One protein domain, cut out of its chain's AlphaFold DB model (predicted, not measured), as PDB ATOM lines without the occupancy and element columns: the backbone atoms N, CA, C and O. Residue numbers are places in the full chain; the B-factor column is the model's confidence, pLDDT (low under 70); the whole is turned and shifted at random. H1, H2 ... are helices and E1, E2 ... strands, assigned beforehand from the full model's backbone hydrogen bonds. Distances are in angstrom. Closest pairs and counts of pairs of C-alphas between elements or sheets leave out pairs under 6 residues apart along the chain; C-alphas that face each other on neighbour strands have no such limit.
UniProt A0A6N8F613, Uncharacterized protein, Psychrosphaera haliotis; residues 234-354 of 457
ATOM      1  N   LYS A 234      44.506 -34.322  25.795       90.75
ATOM      2  CA  LYS A 234      44.030 -35.023  26.988       90.75
ATOM      3  C   LYS A 234      42.770 -35.784  26.617       90.75
ATOM      4  O   LYS A 234      41.819 -35.174  26.141       90.75
ATOM      5  N   VAL A 235      42.737 -37.089  26.838       91.75
ATOM      6  CA  VAL A 235      41.606 -37.942  26.472       91.75
ATOM      7  C   VAL A 235      40.988 -38.510  27.739       91.75
ATOM      8  O   VAL A 235      41.588 -39.353  28.403       91.75
ATOM      9  N   LEU A 236      39.786 -38.057  28.080       90.81
ATOM     10  CA  LEU A 236      38.970 -38.698  29.107       90.81
ATOM     11  C   LEU A 236      38.393 -39.993  28.545       90.81
ATOM     12  O   LEU A 236      37.915 -40.007  27.411       90.81
ATOM     13  N   VAL A 237      38.418 -41.069  29.326       91.12
ATOM     14  CA  VAL A 237      37.935 -42.380  28.881       91.12
ATOM     15  C   VAL A 237      36.812 -42.868  29.784       91.12
ATOM     16  O   VAL A 237      37.016 -43.050  30.983       91.12
ATOM     17  N   MET A 238      35.642 -43.119  29.191       89.50
ATOM     18  CA  MET A 238      34.484 -43.707  29.865       89.50
ATOM     19  C   MET A 238      34.049 -44.998  29.186       89.50
ATOM     20  O   MET A 238      33.926 -45.060  27.960       89.50
ATOM     21  N   VAL A 239      33.740 -46.013  29.985       86.31
ATOM     22  CA  VAL A 239      33.298 -47.323  29.498       86.31
ATOM     23  C   VAL A 239      32.025 -47.767  30.202       86.31
ATOM     24  O   VAL A 239      31.793 -47.458  31.361       86.31
ATOM     25  N   ASN A 240      31.176 -48.532  29.535       76.25
ATOM     26  CA  ASN A 240      29.855 -48.885  30.065       76.25
ATOM     27  C   ASN A 240      29.804 -50.125  30.986       76.25
ATOM     28  O   ASN A 240      28.708 -50.554  31.362       76.25
ATOM     29  N   SER A 241      30.945 -50.769  31.241       65.44
ATOM     30  CA  SER A 241      31.057 -51.986  32.054       65.44
ATOM     31  C   SER A 241      32.506 -52.270  32.432       65.44
ATOM     32  O   SER A 241      33.432 -51.846  31.736       65.44
ATOM     33  N   ASN A 242      32.707 -53.084  33.467       64.44
ATOM     34  CA  ASN A 242      34.041 -53.531  33.862       64.44
ATOM     35  C   ASN A 242      34.743 -54.369  32.783       64.44
ATOM     36  O   ASN A 242      35.953 -54.278  32.589       64.44
ATOM     37  N   HIS A 243      33.978 -55.176  32.045       66.56
ATOM     38  CA  HIS A 243      34.505 -55.923  30.901       66.56
ATOM     39  C   HIS A 243      35.007 -54.990  29.797       66.56
ATOM     40  O   HIS A 243      36.072 -55.223  29.225       66.56
ATOM     41  N   ALA A 244      34.260 -53.917  29.510       76.75
ATOM     42  CA  ALA A 244      34.706 -52.892  28.575       76.75
ATOM     43  C   ALA A 244      35.957 -52.173  29.096       76.75
ATOM     44  O   ALA A 244      36.875 -51.972  28.314       76.75
ATOM     45  N   ARG A 245      36.061 -51.898  30.406       80.81
ATOM     46  CA  ARG A 245      37.252 -51.282  31.019       80.81
ATOM     47  C   ARG A 245      38.531 -52.045  30.703       80.81
ATOM     48  O   ARG A 245      39.439 -51.479  30.106       80.81
ATOM     49  N   ILE A 246      38.562 -53.336  31.035       72.56
ATOM     50  CA  ILE A 246      39.741 -54.193  30.828       72.56
ATOM     51  C   ILE A 246      40.131 -54.223  29.345       72.56
ATOM     52  O   ILE A 246      41.307 -54.100  29.002       72.56
ATOM     53  N   LYS A 247      39.145 -54.354  28.447       78.50
ATOM     54  CA  LYS A 247      39.399 -54.337  27.001       78.50
ATOM     55  C   LYS A 247      39.914 -52.984  26.518       78.50
ATOM     56  O   LYS A 247      40.820 -52.948  25.694       78.50
ATOM     57  N   THR A 248      39.365 -51.885  27.020       87.56
ATOM     58  CA  THR A 248      39.780 -50.530  26.649       87.56
ATOM     59  C   THR A 248      41.186 -50.215  27.155       87.56
ATOM     60  O   THR A 248      41.966 -49.631  26.412       87.56
ATOM     61  N   GLU A 249      41.560 -50.653  28.358       83.56
ATOM     62  CA  GLU A 249      42.935 -50.532  28.866       83.56
ATOM     63  C   GLU A 249      43.933 -51.280  27.971       83.56
ATOM     64  O   GLU A 249      44.972 -50.728  27.603       83.56
ATOM     65  N   GLN A 250      43.594 -52.507  27.555       80.44
ATOM     66  CA  GLN A 250      44.398 -53.277  26.598       80.44
ATOM     67  C   GLN A 250      44.495 -52.575  25.241       80.44
ATOM     68  O   GLN A 250      45.585 -52.445  24.694       80.44
ATOM     69  N   LEU A 251      43.375 -52.072  24.726       89.12
ATOM     70  CA  LEU A 251      43.307 -51.347  23.460       89.12
ATOM     71  C   LEU A 251      44.151 -50.063  23.482       89.12
ATOM     72  O   LEU A 251      44.847 -49.782  22.510       89.12
ATOM     73  N   ILE A 252      44.145 -49.307  24.585       90.81
ATOM     74  CA  ILE A 252      44.983 -48.108  24.755       90.81
ATOM     75  C   ILE A 252      46.469 -48.491  24.814       90.81
ATOM     76  O   ILE A 252      47.312 -47.798  24.240       90.81
ATOM     77  N   ALA A 253      46.813 -49.597  25.476       83.19
ATOM     78  CA  ALA A 253      48.184 -50.103  25.483       83.19
ATOM     79  C   ALA A 253      48.640 -50.535  24.076       83.19
ATOM     80  O   ALA A 253      49.732 -50.162  23.648       83.19
ATOM     81  N   GLU A 254      47.798 -51.260  23.334       84.75
ATOM     82  CA  GLU A 254      48.037 -51.630  21.932       84.75
ATOM     83  C   GLU A 254      48.202 -50.385  21.041       84.75
ATOM     84  O   GLU A 254      49.140 -50.322  20.248       84.75
ATOM     85  N   PHE A 255      47.364 -49.360  21.227       90.31
ATOM     86  CA  PHE A 255      47.478 -48.070  20.542       90.31
ATOM     87  C   PHE A 255      48.833 -47.397  20.789       90.31
ATOM     88  O   PHE A 255      49.523 -47.039  19.836       90.31
ATOM     89  N   HIS A 256      49.270 -47.291  22.046       87.94
ATOM     90  CA  HIS A 256      50.582 -46.721  22.364       87.94
ATOM     91  C   HIS A 256      51.748 -47.558  21.830       87.94
ATOM     92  O   HIS A 256      52.782 -46.997  21.479       87.94
ATOM     93  N   ASN A 257      51.603 -48.880  21.732       84.81
ATOM     94  CA  ASN A 257      52.641 -49.732  21.149       84.81
ATOM     95  C   ASN A 257      52.801 -49.505  19.638       84.81
ATOM     96  O   ASN A 257      53.909 -49.633  19.124       84.81
ATOM     97  N   MET A 258      51.728 -49.128  18.934       85.31
ATOM     98  CA  MET A 258      51.808 -48.701  17.529       85.31
ATOM     99  C   MET A 258      52.452 -47.315  17.369       85.31
ATOM    100  O   MET A 258      52.904 -46.968  16.279       85.31
ATOM    101  N   LEU A 259      52.491 -46.524  18.445       84.81
ATOM    102  CA  LEU A 259      52.917 -45.128  18.459       84.81
ATOM    103  C   LEU A 259      53.793 -44.804  19.688       84.81
ATOM    104  O   LEU A 259      53.419 -43.986  20.536       84.81
ATOM    105  N   PRO A 260      54.985 -45.412  19.815       71.62
ATOM    106  CA  PRO A 260      55.793 -45.285  21.028       71.62
ATOM    107  C   PRO A 260      56.181 -43.830  21.345       71.62
ATOM    108  O   PRO A 260      56.250 -43.451  22.513       71.62
ATOM    109  N   ASN A 261      56.364 -42.999  20.313       75.69
ATOM    110  CA  ASN A 261      56.752 -41.595  20.455       75.69
ATOM    111  C   ASN A 261      55.563 -40.657  20.747       75.69
ATOM    112  O   ASN A 261      55.752 -39.627  21.391       75.69
ATOM    113  N   SER A 262      54.334 -41.011  20.347       69.31
ATOM    114  CA  SER A 262      53.150 -40.166  20.587       69.31
ATOM    115  C   SER A 262      52.609 -40.284  22.010       69.31
ATOM    116  O   SER A 262      51.801 -39.453  22.430       69.31
ATOM    117  N   LYS A 263      53.041 -41.305  22.766       68.06
ATOM    118  CA  LYS A 263      52.596 -41.579  24.142       68.06
ATOM    119  C   LYS A 263      52.763 -40.374  25.075       68.06
ATOM    120  O   LYS A 263      52.001 -40.217  26.021       68.06
ATOM    121  N   ALA A 264      53.754 -39.519  24.815       65.25
ATOM    122  CA  ALA A 264      53.995 -38.318  25.613       65.25
ATOM    123  C   ALA A 264      53.019 -37.164  25.310       65.25
ATOM    124  O   ALA A 264      52.898 -36.255  26.130       65.25
ATOM    125  N   LYS A 265      52.347 -37.197  24.149       86.69
ATOM    126  CA  LYS A 265      51.539 -36.100  23.597       86.69
ATOM    127  C   LYS A 265      50.039 -36.389  23.628       86.69
ATOM    128  O   LYS A 265      49.273 -35.496  23.976       86.69
ATOM    129  N   LEU A 266      49.625 -37.614  23.299       89.31
ATOM    130  CA  LEU A 266      48.243 -38.095  23.406       89.31
ATOM    131  C   LEU A 266      48.097 -38.884  24.709       89.31
ATOM    132  O   LEU A 266      48.515 -40.036  24.793       89.31
ATOM    133  N   CYS A 267      47.512 -38.267  25.730       88.12
ATOM    134  CA  CYS A 267      47.409 -38.871  27.050       88.12
ATOM    135  C   CYS A 267      45.981 -39.313  27.338       88.12
ATOM    136  O   CYS A 267      45.071 -38.488  27.370       88.12
ATOM    137  N   PHE A 268      45.798 -40.598  27.617       89.00
ATOM    138  CA  PHE A 268      44.527 -41.147  28.075       89.00
ATOM    139  C   PHE A 268      44.461 -41.103  29.602       89.00
ATOM    140  O   PHE A 268      45.435 -41.439  30.277       89.00
ATOM    141  N   SER A 269      43.319 -40.688  30.151       85.06
ATOM    142  CA  SER A 269      43.041 -40.838  31.577       85.06
ATOM    143  C   SER A 269      42.987 -42.320  31.945       85.06
ATOM    144  O   SER A 269      42.819 -43.190  31.084       85.06
ATOM    145  N   LYS A 270      43.021 -42.614  33.247       80.12
ATOM    146  CA  LYS A 270      42.533 -43.907  33.736       80.12
ATOM    147  C   LYS A 270      41.116 -44.140  33.199       80.12
ATOM    148  O   LYS A 270      40.331 -43.196  33.063       80.12
ATOM    149  N   VAL A 271      40.822 -45.387  32.849       83.44
ATOM    150  CA  VAL A 271      39.544 -45.765  32.251       83.44
ATOM    151  C   VAL A 271      38.472 -45.779  33.339       83.44
ATOM    152  O   VAL A 271      38.485 -46.653  34.203       83.44
ATOM    153  N   SER A 272      37.558 -44.809  33.298       80.19
ATOM    154  CA  SER A 272      36.444 -44.712  34.245       80.19
ATOM    155  C   SER A 272      35.293 -45.597  33.785       80.19
ATOM    156  O   SER A 272      34.902 -45.577  32.611       80.19
ATOM    157  N   THR A 273      34.743 -46.389  34.702       73.00
ATOM    158  CA  THR A 273      33.524 -47.141  34.403       73.00
ATOM    159  C   THR A 273      32.332 -46.215  34.617       73.00
ATOM    160  O   THR A 273      32.324 -45.392  35.518       73.00
ATOM    161  N   THR A 274      31.331 -46.272  33.748       75.38
ATOM    162  CA  THR A 274      30.146 -45.415  33.798       75.38
ATOM    163  C   THR A 274      28.962 -46.164  33.199       75.38
ATOM    164  O   THR A 274      28.628 -46.048  32.017       75.38
ATOM    165  N   TYR A 275      28.297 -46.991  33.999       64.75
ATOM    166  CA  TYR A 275      27.250 -47.879  33.481       64.75
ATOM    167  C   TYR A 275      26.022 -47.151  32.939       64.75
ATOM    168  O   TYR A 275      25.299 -47.718  32.115       64.75
ATOM    169  N   GLN A 276      25.777 -45.909  33.363       68.75
ATOM    170  CA  GLN A 276      24.706 -45.061  32.840       68.75
ATOM    171  C   GLN A 276      24.812 -44.907  31.313       68.75
ATOM    172  O   GLN A 276      23.794 -44.707  30.651       68.75
ATOM    173  N   LEU A 277      26.004 -45.107  30.732       75.94
ATOM    174  CA  LEU A 277      26.199 -45.198  29.286       75.94
ATOM    175  C   LEU A 277      25.288 -46.244  28.624       75.94
ATOM    176  O   LEU A 277      24.844 -46.012  27.508       75.94
ATOM    177  N   ASN A 278      24.916 -47.338  29.298       72.00
ATOM    178  CA  ASN A 278      23.995 -48.342  28.743       72.00
ATOM    179  C   ASN A 278      22.590 -47.791  28.449       72.00
ATOM    180  O   ASN A 278      21.916 -48.298  27.559       72.00
ATOM    181  N   ALA A 279      22.147 -46.769  29.185       70.25
ATOM    182  CA  ALA A 279      20.858 -46.107  28.970       70.25
ATOM    183  C   ALA A 279      20.962 -44.870  28.056       70.25
ATOM    184  O   ALA A 279      19.951 -44.340  27.581       70.25
ATOM    185  N   LEU A 280      22.183 -44.376  27.842       78.38
ATOM    186  CA  LEU A 280      22.453 -43.168  27.069       78.38
ATOM    187  C   LEU A 280      22.935 -43.463  25.655       78.38
ATOM    188  O   LEU A 280      22.714 -42.626  24.783       78.38
ATOM    189  N   CYS A 281      23.592 -44.599  25.452       84.31
ATOM    190  CA  CYS A 281      24.232 -44.993  24.212       84.31
ATOM    191  C   CYS A 281      23.492 -46.155  23.561       84.31
ATOM    192  O   CYS A 281      23.223 -47.176  24.192       84.31
ATOM    193  N   GLU A 282      23.217 -46.014  22.273       83.94
ATOM    194  CA  GLU A 282      22.545 -47.025  21.474       83.94
ATOM    195  C   GLU A 282      23.095 -47.061  20.049       83.94
ATOM    196  O   GLU A 282      23.702 -46.112  19.540       83.94
ATOM    197  N   LYS A 283      22.846 -48.182  19.380       86.88
ATOM    198  CA  LYS A 283      23.090 -48.319  17.952       86.88
ATOM    199  C   LYS A 283      21.991 -47.588  17.187       86.88
ATOM    200  O   LYS A 283      20.822 -47.964  17.247       86.88
ATOM    201  N   SER A 284      22.373 -46.562  16.436       84.12
ATOM    202  CA  SER A 284      21.463 -45.820  15.559       84.12
ATOM    203  C   SER A 284      20.922 -46.689  14.414       84.12
ATOM    204  O   SER A 284      21.472 -47.745  14.092       84.12
ATOM    205  N   LYS A 285      19.886 -46.203  13.715       80.81
ATOM    206  CA  LYS A 285      19.279 -46.892  12.555       80.81
ATOM    207  C   LYS A 285      20.271 -47.205  11.427       80.81
ATOM    208  O   LYS A 285      20.101 -48.185  10.715       80.81
ATOM    209  N   ILE A 286      21.316 -46.390  11.286       77.44
ATOM    210  CA  ILE A 286      22.394 -46.567  10.297       77.44
ATOM    211  C   ILE A 286      23.587 -47.368  10.848       77.44
ATOM    212  O   ILE A 286      24.639 -47.450  10.216       77.44
ATOM    213  N   GLY A 287      23.441 -47.944  12.043       80.38
ATOM    214  CA  GLY A 287      24.420 -48.818  12.678       80.38
ATOM    215  C   GLY A 287      25.533 -48.114  13.453       80.38
ATOM    216  O   GLY A 287      26.307 -48.815  14.094       80.38
ATOM    217  N   LEU A 288      25.623 -46.779  13.429       86.06
ATOM    218  CA  LEU A 288      26.608 -46.016  14.214       86.06
ATOM    219  C   LEU A 288      26.272 -46.051  15.704       86.06
ATOM    220  O   LEU A 288      25.091 -45.943  16.052       86.06
ATOM    221  N   LEU A 289      27.291 -46.122  16.559       88.75
ATOM    222  CA  LEU A 289      27.127 -45.882  17.988       88.75
ATOM    223  C   LEU A 289      26.820 -44.397  18.225       88.75
ATOM    224  O   LEU A 289      27.519 -43.519  17.718       88.75
ATOM    225  N   SER A 290      25.754 -44.108  18.966       87.69
ATOM    226  CA  SER A 290      25.337 -42.744  19.281       87.69
ATOM    227  C   SER A 290      24.895 -42.656  20.733       87.69
ATOM    228  O   SER A 290      24.133 -43.499  21.198       87.69
ATOM    229  N   CYS A 291      25.322 -41.606  21.432       86.62
ATOM    230  CA  CYS A 291      24.925 -41.353  22.813       86.62
ATOM    231  C   CYS A 291      24.166 -40.029  22.955       86.62
ATOM    232  O   CYS A 291      24.391 -39.080  22.205       86.62
ATOM    233  N   LYS A 292      23.275 -39.946  23.946       85.75
ATOM    234  CA  LYS A 292      22.543 -38.718  24.290       85.75
ATOM    235  C   LYS A 292      23.495 -37.683  24.905       85.75
ATOM    236  O   LYS A 292      23.877 -37.824  26.066       85.75
ATOM    237  N   SER A 293      23.823 -36.626  24.158       85.69
ATOM    238  CA  SER A 293      24.798 -35.581  24.533       85.69
ATOM    239  C   SER A 293      24.565 -34.988  25.927       85.69
ATOM    240  O   SER A 293      25.484 -34.967  26.740       85.69
ATOM    241  N   LYS A 294      23.322 -34.609  26.259       80.81
ATOM    242  CA  LYS A 294      22.959 -34.074  27.589       80.81
ATOM    243  C   LYS A 294      23.275 -35.041  28.733       80.81
ATOM    244  O   LYS A 294      23.712 -34.613  29.797       80.81
ATOM    245  N   GLY A 295      23.057 -36.338  28.513       81.25
ATOM    246  CA  GLY A 295      23.375 -37.368  29.499       81.25
ATOM    247  C   GLY A 295      24.881 -37.525  29.680       81.25
ATOM    248  O   GLY A 295      25.348 -37.575  30.811       81.25
ATOM    249  N   ILE A 296      25.640 -37.518  28.581       84.75
ATOM    250  CA  ILE A 296      27.108 -37.567  28.620       84.75
ATOM    251  C   ILE A 296      27.681 -36.338  29.341       84.75
ATOM    252  O   ILE A 296      28.488 -36.506  30.250       84.75
ATOM    253  N   LYS A 297      27.202 -35.123  29.030       84.31
ATOM    254  CA  LYS A 297      27.599 -33.880  29.721       84.31
ATOM    255  C   LYS A 297      27.421 -33.992  31.236       84.31
ATOM    256  O   LYS A 297      28.306 -33.622  32.001       84.31
ATOM    257  N   ALA A 298      26.279 -34.529  31.670       78.81
ATOM    258  CA  ALA A 298      25.977 -34.705  33.086       78.81
ATOM    259  C   ALA A 298      26.904 -35.718  33.777       78.81
ATOM    260  O   ALA A 298      27.175 -35.550  34.962       78.81
ATOM    261  N   LEU A 299      27.378 -36.745  33.065       76.50
ATOM    262  CA  LEU A 299      28.332 -37.721  33.602       76.50
ATOM    263  C   LEU A 299      29.729 -37.116  33.742       76.50
ATOM    264  O   LEU A 299      30.328 -37.220  34.808       76.50
ATOM    265  N   VAL A 300      30.207 -36.402  32.722       79.50
ATOM    266  CA  VAL A 300      31.534 -35.765  32.770       79.50
ATOM    267  C   VAL A 300      31.606 -34.689  33.865       79.50
ATOM    268  O   VAL A 300      32.601 -34.600  34.575       79.50
ATOM    269  N   ASN A 301      30.529 -33.925  34.082       71.56
ATOM    270  CA  ASN A 301      30.473 -32.889  35.125       71.56
ATOM    271  C   ASN A 301      30.434 -33.423  36.568       71.56
ATOM    272  O   ASN A 301      30.643 -32.647  37.499       71.56
ATOM    273  N   LYS A 302      30.122 -34.705  36.789       63.72
ATOM    274  CA  LYS A 302      29.925 -35.280  38.134       63.72
ATOM    275  C   LYS A 302      31.216 -35.697  38.848       63.72
ATOM    276  O   LYS A 302      31.137 -36.353  39.880       63.72
ATOM    277  N   SER A 303      32.387 -35.301  38.347       51.38
ATOM    278  CA  SER A 303      33.702 -35.623  38.940       51.38
ATOM    279  C   SER A 303      34.097 -37.108  38.883       51.38
ATOM    280  O   SER A 303      35.155 -37.470  39.381       51.38
ATOM    281  N   GLU A 304      33.279 -37.973  38.275       50.53
ATOM    282  CA  GLU A 304      33.526 -39.425  38.169       50.53
ATOM    283  C   GLU A 304      34.446 -39.785  36.982       50.53
ATOM    284  O   GLU A 304      34.792 -40.948  36.775       50.53
ATOM    285  N   VAL A 305      34.859 -38.789  36.189       50.28
ATOM    286  CA  VAL A 305      35.563 -38.975  34.914       50.28
ATOM    287  C   VAL A 305      36.872 -38.179  34.906       50.28
ATOM    288  O   VAL A 305      37.037 -37.221  34.156       50.28
ATOM    289  N   GLY A 306      37.819 -38.577  35.759       52.88
ATOM    290  CA  GLY A 306      39.204 -38.088  35.728       52.88
ATOM    291  C   GLY A 306      39.492 -36.808  36.535       52.88
ATOM    292  O   GLY A 306      38.662 -36.373  37.334       52.88
ATOM    293  N   PRO A 307      40.701 -36.223  36.381       56.47
ATOM    294  CA  PRO A 307      41.125 -35.034  37.125       56.47
ATOM    295  C   PRO A 307      40.225 -33.825  36.839       56.47
ATOM    296  O   PRO A 307      39.534 -33.796  35.827       56.47
ATOM    297  N   SER A 308      40.245 -32.801  37.699       59.66
ATOM    298  CA  SER A 308      39.534 -31.537  37.455       59.66
ATOM    299  C   SER A 308      40.019 -30.890  36.151       59.66
ATOM    300  O   SER A 308      41.016 -30.168  36.145       59.66
ATOM    301  N   VAL A 309      39.336 -31.158  35.035       69.69
ATOM    302  CA  VAL A 309      39.641 -30.582  33.721       69.69
ATOM    303  C   VAL A 309      38.493 -29.685  33.279       69.69
ATOM    304  O   VAL A 309      37.321 -30.038  33.398       69.69
ATOM    305  N   SER A 310      38.834 -28.506  32.761       82.06
ATOM    306  CA  SER A 310      37.856 -27.608  32.152       82.06
ATOM    307  C   SER A 310      37.315 -28.215  30.860       82.06
ATOM    308  O   SER A 310      38.092 -28.552  29.969       82.06
ATOM    309  N   LEU A 311      35.990 -28.299  30.721       83.94
ATOM    310  CA  LEU A 311      35.352 -28.710  29.464       83.94
ATOM    311  C   LEU A 311      35.589 -27.723  28.311       83.94
ATOM    312  O   LEU A 311      35.438 -28.117  27.157       83.94
ATOM    313  N   ALA A 312      35.987 -26.487  28.623       86.44
ATOM    314  CA  ALA A 312      36.397 -25.476  27.650       86.44
ATOM    315  C   ALA A 312      37.859 -25.635  27.184       86.44
ATOM    316  O   ALA A 312      38.336 -24.843  26.373       86.44
ATOM    317  N   ASP A 313      38.612 -26.612  27.709       88.31
ATOM    318  CA  ASP A 313      39.948 -26.922  27.198       88.31
ATOM    319  C   ASP A 313      39.816 -27.508  25.781       88.31
ATOM    320  O   ASP A 313      39.351 -28.634  25.586       88.31
ATOM    321  N   ASN A 314      40.243 -26.744  24.776       88.81
ATOM    322  CA  ASN A 314      40.170 -27.131  23.367       88.81
ATOM    323  C   ASN A 314      41.055 -28.339  23.008       88.81
ATOM    324  O   ASN A 314      40.914 -28.894  21.913       88.81
ATOM    325  N   LYS A 315      41.939 -28.770  23.914       91.19
ATOM    326  CA  LYS A 315      42.778 -29.971  23.802       91.19
ATOM    327  C   LYS A 315      42.197 -31.178  24.539       91.19
ATOM    328  O   LYS A 315      42.760 -32.272  24.458       91.19
ATOM    329  N   LEU A 316      41.073 -31.006  25.233       91.56
ATOM    330  CA  LEU A 316      40.355 -32.092  25.883       91.56
ATOM    331  C   LEU A 316      39.494 -32.854  24.875       91.56
ATOM    332  O   LEU A 316      38.789 -32.280  24.043       91.56
ATOM    333  N   ARG A 317      39.559 -34.174  24.948       93.94
ATOM    334  CA  ARG A 317      38.830 -35.117  24.111       93.94
ATOM    335  C   ARG A 317      38.149 -36.154  24.983       93.94
ATOM    336  O   ARG A 317      38.550 -36.380  26.125       93.94
ATOM    337  N   LEU A 318      37.121 -36.791  24.436       93.81
ATOM    338  CA  LEU A 318      36.364 -37.814  25.141       93.81
ATOM    339  C   LEU A 318      36.274 -39.091  24.308       93.81
ATOM    340  O   LEU A 318      35.751 -39.081  23.198       93.81
ATOM    341  N   LEU A 319      36.730 -40.197  24.881       96.00
ATOM    342  CA  LEU A 319      36.528 -41.541  24.365       96.00
ATOM    343  C   LEU A 319      35.411 -42.222  25.162       96.00
ATOM    344  O   LEU A 319      35.530 -42.425  26.371       96.00
ATOM    345  N   VAL A 320      34.331 -42.592  24.477       94.62
ATOM    346  CA  VAL A 320      33.198 -43.327  25.049       94.62
ATOM    347  C   VAL A 320      33.135 -44.718  24.440       94.62
ATOM    348  O   VAL A 320      32.918 -44.861  23.237       94.62
ATOM    349  N   VAL A 321      33.259 -45.750  25.273       93.06
ATOM    350  CA  VAL A 321      33.162 -47.148  24.840       93.06
ATOM    351  C   VAL A 321      31.879 -47.787  25.364       93.06
ATOM    352  O   VAL A 321      31.625 -47.831  26.572       93.06
ATOM    353  N   ALA A 322      31.058 -48.305  24.452       88.06
ATOM    354  CA  ALA A 322      29.763 -48.902  24.765       88.06
ATOM    355  C   ALA A 322      29.602 -50.316  24.177       88.06
ATOM    356  O   ALA A 322      30.520 -50.898  23.607       88.06
ATOM    357  N   ASN A 323      28.423 -50.915  24.367       76.00
ATOM    358  CA  ASN A 323      28.196 -52.332  24.071       76.00
ATOM    359  C   ASN A 323      28.135 -52.691  22.589       76.00
ATOM    360  O   ASN A 323      28.563 -53.794  22.253       76.00
ATOM    361  N   GLU A 324      27.476 -51.862  21.776       78.75
ATOM    362  CA  GLU A 324      27.209 -52.176  20.373       78.75
ATOM    363  C   GLU A 324      27.098 -50.921  19.503       78.75
ATOM    364  O   GLU A 324      26.281 -50.042  19.781       78.75
ATOM    365  N   GLY A 325      27.824 -50.894  18.389       85.88
ATOM    366  CA  GLY A 325      27.630 -49.941  17.295       85.88
ATOM    367  C   GLY A 325      28.912 -49.744  16.496       85.88
ATOM    368  O   GLY A 325      29.982 -50.120  16.942       85.88
ATOM    369  N   LYS A 326      28.826 -49.175  15.293       84.81
ATOM    370  CA  LYS A 326      30.027 -48.823  14.526       84.81
ATOM    371  C   LYS A 326      30.717 -47.620  15.168       84.81
ATOM    372  O   LYS A 326      30.025 -46.639  15.484       84.81
ATOM    373  N   ALA A 327      32.039 -47.709  15.314       92.31
ATOM    374  CA  ALA A 327      32.869 -46.594  15.742       92.31
ATOM    375  C   ALA A 327      32.632 -45.355  14.873       92.31
ATOM    376  O   ALA A 327      32.240 -45.466  13.706       92.31
ATOM    377  N   ASN A 328      32.736 -44.188  15.502       92.19
ATOM    378  CA  ASN A 328      32.742 -42.905  14.810       92.19
ATOM    379  C   ASN A 328      33.264 -41.789  15.715       92.19
ATOM    380  O   ASN A 328      32.987 -41.760  16.920       92.19
ATOM    381  N   SER A 329      33.908 -40.815  15.092       92.12
ATOM    382  CA  SER A 329      34.269 -39.533  15.676       92.12
ATOM    383  C   SER A 329      33.213 -38.468  15.357       92.12
ATOM    384  O   SER A 329      32.650 -38.394  14.261       92.12
ATOM    385  N   ARG A 330      32.896 -37.636  16.351       90.62
ATOM    386  CA  ARG A 330      32.025 -36.462  16.226       90.62
ATOM    387  C   ARG A 330      32.622 -35.327  17.038       90.62
ATOM    388  O   ARG A 330      32.483 -35.293  18.260       90.62
ATOM    389  N   GLY A 331      33.288 -34.400  16.354       91.50
ATOM    390  CA  GLY A 331      33.973 -33.295  17.015       91.50
ATOM    391  C   GLY A 331      34.989 -33.815  18.046       91.50
ATOM    392  O   GLY A 331      35.792 -34.695  17.725       91.50
ATOM    393  N   PRO A 332      34.955 -33.339  19.302       94.44
ATOM    394  CA  PRO A 332      35.894 -33.762  20.341       94.44
ATOM    395  C   PRO A 332      35.602 -35.150  20.943       94.44
ATOM    396  O   PRO A 332      36.303 -35.554  21.874       94.44
ATOM    397  N   VAL A 333      34.587 -35.881  20.459       95.56
ATOM    398  CA  VAL A 333      34.166 -37.173  21.026       95.56
ATOM    399  C   VAL A 333      34.367 -38.314  20.032       95.56
ATOM    400  O   VAL A 333      33.965 -38.211  18.877       95.56
ATOM    401  N   ILE A 334      34.940 -39.422  20.495       96.62
ATOM    402  CA  ILE A 334      34.975 -40.704  19.792       96.62
ATOM    403  C   ILE A 334      34.044 -41.669  20.517       96.62
ATOM    404  O   ILE A 334      34.095 -41.808  21.742       96.62
ATOM    405  N   PHE A 335      33.217 -42.361  19.744       95.88
ATOM    406  CA  PHE A 335      32.384 -43.460  20.210       95.88
ATOM    407  C   PHE A 335      32.937 -44.767  19.654       95.88
ATOM    408  O   PHE A 335      33.086 -44.886  18.440       95.88
ATOM    409  N   MET A 336      33.192 -45.747  20.518       95.25
ATOM    410  CA  MET A 336      33.664 -47.079  20.125       95.25
ATOM    411  C   MET A 336      32.802 -48.194  20.711       95.25
ATOM    412  O   MET A 336      32.241 -48.086  21.808       95.25
ATOM    413  N   ASP A 337      32.730 -49.303  19.991       90.62
ATOM    414  CA  ASP A 337      32.293 -50.578  20.532       90.62
ATOM    415  C   ASP A 337      33.383 -51.149  21.442       90.62
ATOM    416  O   ASP A 337      34.572 -51.111  21.131       90.62
ATOM    417  N   LYS A 338      32.989 -51.784  22.544       82.06
ATOM    418  CA  LYS A 338      33.907 -52.516  23.432       82.06
ATOM    419  C   LYS A 338      34.691 -53.646  22.753       82.06
ATOM    420  O   LYS A 338      35.546 -54.260  23.390       82.06
ATOM    421  N   ASN A 339      34.326 -54.020  21.530       78.94
ATOM    422  CA  ASN A 339      34.989 -55.048  20.735       78.94
ATOM    423  C   ASN A 339      35.782 -54.483  19.553       78.94
ATOM    424  O   ASN A 339      36.366 -55.285  18.820       78.94
ATOM    425  N   ASP A 340      35.796 -53.165  19.359       86.31
ATOM    426  CA  ASP A 340      36.695 -52.538  18.397       86.31
ATOM    427  C   ASP A 340      38.157 -52.762  18.813       86.31
ATOM    428  O   ASP A 340      38.459 -53.134  19.951       86.31
ATOM    429  N   ASN A 341      39.070 -52.595  17.860       85.19
ATOM    430  CA  ASN A 341      40.498 -52.831  18.053       85.19
ATOM    431  C   ASN A 341      41.291 -51.516  18.021       85.19
ATOM    432  O   ASN A 341      40.752 -50.438  17.761       85.19
ATOM    433  N   ALA A 342      42.592 -51.610  18.291       89.12
ATOM    434  CA  ALA A 342      43.458 -50.443  18.340       89.12
ATOM    435  C   ALA A 342      43.593 -49.731  16.981       89.12
ATOM    436  O   ALA A 342      43.782 -48.519  16.964       89.12
ATOM    437  N   GLN A 343      43.454 -50.434  15.849       86.94
ATOM    438  CA  GLN A 343      43.466 -49.814  14.518       86.94
ATOM    439  C   GLN A 343      42.221 -48.955  14.267       86.94
ATOM    440  O   GLN A 343      42.328 -47.878  13.688       86.94
ATOM    441  N   VAL A 344      41.054 -49.381  14.760       90.94
ATOM    442  CA  VAL A 344      39.849 -48.543  14.747       90.94
ATOM    443  C   VAL A 344      40.066 -47.302  15.614       90.94
ATOM    444  O   VAL A 344      39.797 -46.201  15.149       90.94
ATOM    445  N   LEU A 345      40.625 -47.435  16.826       94.44
ATOM    446  CA  LEU A 345      40.959 -46.254  17.636       94.44
ATOM    447  C   LEU A 345      41.935 -45.325  16.900       94.44
ATOM    448  O   LEU A 345      41.749 -44.115  16.913       94.44
ATOM    449  N   LEU A 346      42.958 -45.881  16.252       93.38
ATOM    450  CA  LEU A 346      43.939 -45.125  15.476       93.38
ATOM    451  C   LEU A 346      43.286 -44.309  14.355       93.38
ATOM    452  O   LEU A 346      43.591 -43.125  14.217       93.38
ATOM    453  N   HIS A 347      42.376 -44.925  13.602       94.81
ATOM    454  CA  HIS A 347      41.594 -44.263  12.562       94.81
ATOM    455  C   HIS A 347      40.757 -43.109  13.131       94.81
ATOM    456  O   HIS A 347      40.854 -41.974  12.666       94.81
ATOM    457  N   GLU A 348      40.004 -43.366  14.203       95.44
ATOM    458  CA  GLU A 348      39.133 -42.356  14.809       95.44
ATOM    459  C   GLU A 348      39.922 -41.204  15.451       95.44
ATOM    460  O   GLU A 348      39.519 -40.042  15.366       95.44
ATOM    461  N   VAL A 349      41.083 -41.492  16.052       95.62
ATOM    462  CA  VAL A 349      42.016 -40.460  16.527       95.62
ATOM    463  C   VAL A 349      42.566 -39.657  15.347       95.62
ATOM    464  O   VAL A 349      42.717 -38.446  15.477       95.62
ATOM    465  N   GLY A 350      42.793 -40.273  14.184       95.56
ATOM    466  CA  GLY A 350      43.170 -39.568  12.957       95.56
ATOM    467  C   GLY A 350      42.226 -38.408  12.626       95.56
ATOM    468  O   GLY A 350      42.687 -37.304  12.337       95.56
ATOM    469  N   HIS A 351      40.916 -38.591  12.792       95.94
ATOM    470  CA  HIS A 351      39.942 -37.511  12.602       95.94
ATOM    471  C   HIS A 351      40.081 -36.365  13.607       95.94
ATOM    472  O   HIS A 351      39.913 -35.197  13.242       95.94
ATOM    473  N   TRP A 352      40.432 -36.652  14.867       95.44
ATOM    474  CA  TRP A 352      40.800 -35.594  15.815       95.44
ATOM    475  C   TRP A 352      42.035 -34.824  15.369       95.44
ATOM    476  O   TRP A 352      42.117 -33.639  15.680       95.44
ATOM    477  N   LEU A 353      42.952 -35.472  14.649       95.25
ATOM    478  CA  LEU A 353      44.222 -34.925  14.170       95.25
ATOM    479  C   LEU A 353      44.136 -34.321  12.757       95.25
ATOM    480  O   LEU A 353      45.135 -34.236  12.047       95.25
ATOM    481  N   ASN A 354      42.933 -33.910  12.343       95.12
ATOM    482  CA  ASN A 354      42.680 -33.278  11.048       95.12
ATOM    483  C   ASN A 354      43.009 -34.175   9.834       95.12
ATOM    484  O   ASN A 354      43.357 -33.671   8.761       95.12
TER     485      ASN A 354
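AT A GLANCE: This is residues 234 to 354 of the 457 residues of an uncharacterized protein of Psychrosphaera haliotis (UniProt A0A6N8F613). A strongly twisted sheet of five strands has the long helix H1 and the helix H4 over one face, the two set about perpendicular and meeting where residues 251 to 255 of H1 reach H4. A small part made of the hairpin E3 and E4 with the short helices H2 and H3 packs on the sheet, E4 next to E7 and H2 near the end of E5 at Ala 322. The printed part has 121 residues, with four named helices and seven named strands in the order E1 H1 E2 H2 E3 E4 H3 E5 E6 E7 H4; the class is mixed, helices and strands. The large sheet runs E2 E1 E5 E7 E6 and is mixed, while E3 and E4 are an antiparallel pair. The whole is compact, with a radius of gyration of the C-alphas of 13.2 A, and rounded, spanning 37 by 30 by 29 A.

IN THESE COORDINATES: In the large sheet, E2 is residues 266 to 273, 20.5 A long; E1 is 234 to 239, 16.5 A, beginning at C-alpha 234 (44.030, -35.023, 26.988); E5 is 316 to 322, 19.9 A; E7 is 333 to 337, 13.5 A; E6 is 328 to 330. H1 is residues 242 to 258, 24.6 A, and H4 is 342 to 352, 15.3 A, ending at C-alpha 352 (40.800, -35.594, 15.815). H2 is residues 277 to 280, E3 281 to 283, E4 289 to 291 and H3 293 to 300.

HOW THE PARTS SIT: E1 and E5 are parallel at 18 degrees, with N 236 and O 317 2.9 A apart, within hydrogen-bond range. E2 and E1 are parallel, with N 235 and O 267 at 2.8 A; E5 and E7 are parallel, with N 334 and O 318 at 2.8 A. E6 and E7 form an antiparallel hairpin, with N 330 and O 333 at 2.8 A. E1, H1 and E2 make a strand-helix-strand unit, two parallel neighbour strands with a helix between, and its crossover is right-handed. H1 and H4 lie on the same face of the sheet, giving two layers, helices on one face of a sheet. H1 runs along the strands at a height over the sheet of 8.9 A; its closest C-alphas to E2 are those of Arg 245 and Val 271, 6.1 A. H1 and H4 touch, at 76 degrees, closest at the C-alphas of Phe 255 and Ala 342, 5.2 A. E3 and E4 form a hairpin, with N 282 and O 290 at 2.9 A; the closest C-alphas of E4 and E7 are those of Leu 289 and Phe 335, 6.2 A. H2 and H3 only just touch, with 3 pairs of C-alphas within 8 A, the closest being Leu 280 and Gly 295 at 6.4 A, and each only grazes the large sheet. Every O i to N i+4 pair is within range in H1 and H3, 6 of 7 are in H4, and H2 is too short for one.

THE WHOLE: The C-alphas farthest apart are those of Asn 261 and Lys 285, 38.7 A. The printed part has no cut. The link from H3 to E5, residues 301 to 315, is long. The mean pLDDT of the printed part is 82.9; residues 241 to 243, 262 to 264, 275 to 276 and 302 to 309 are under 70.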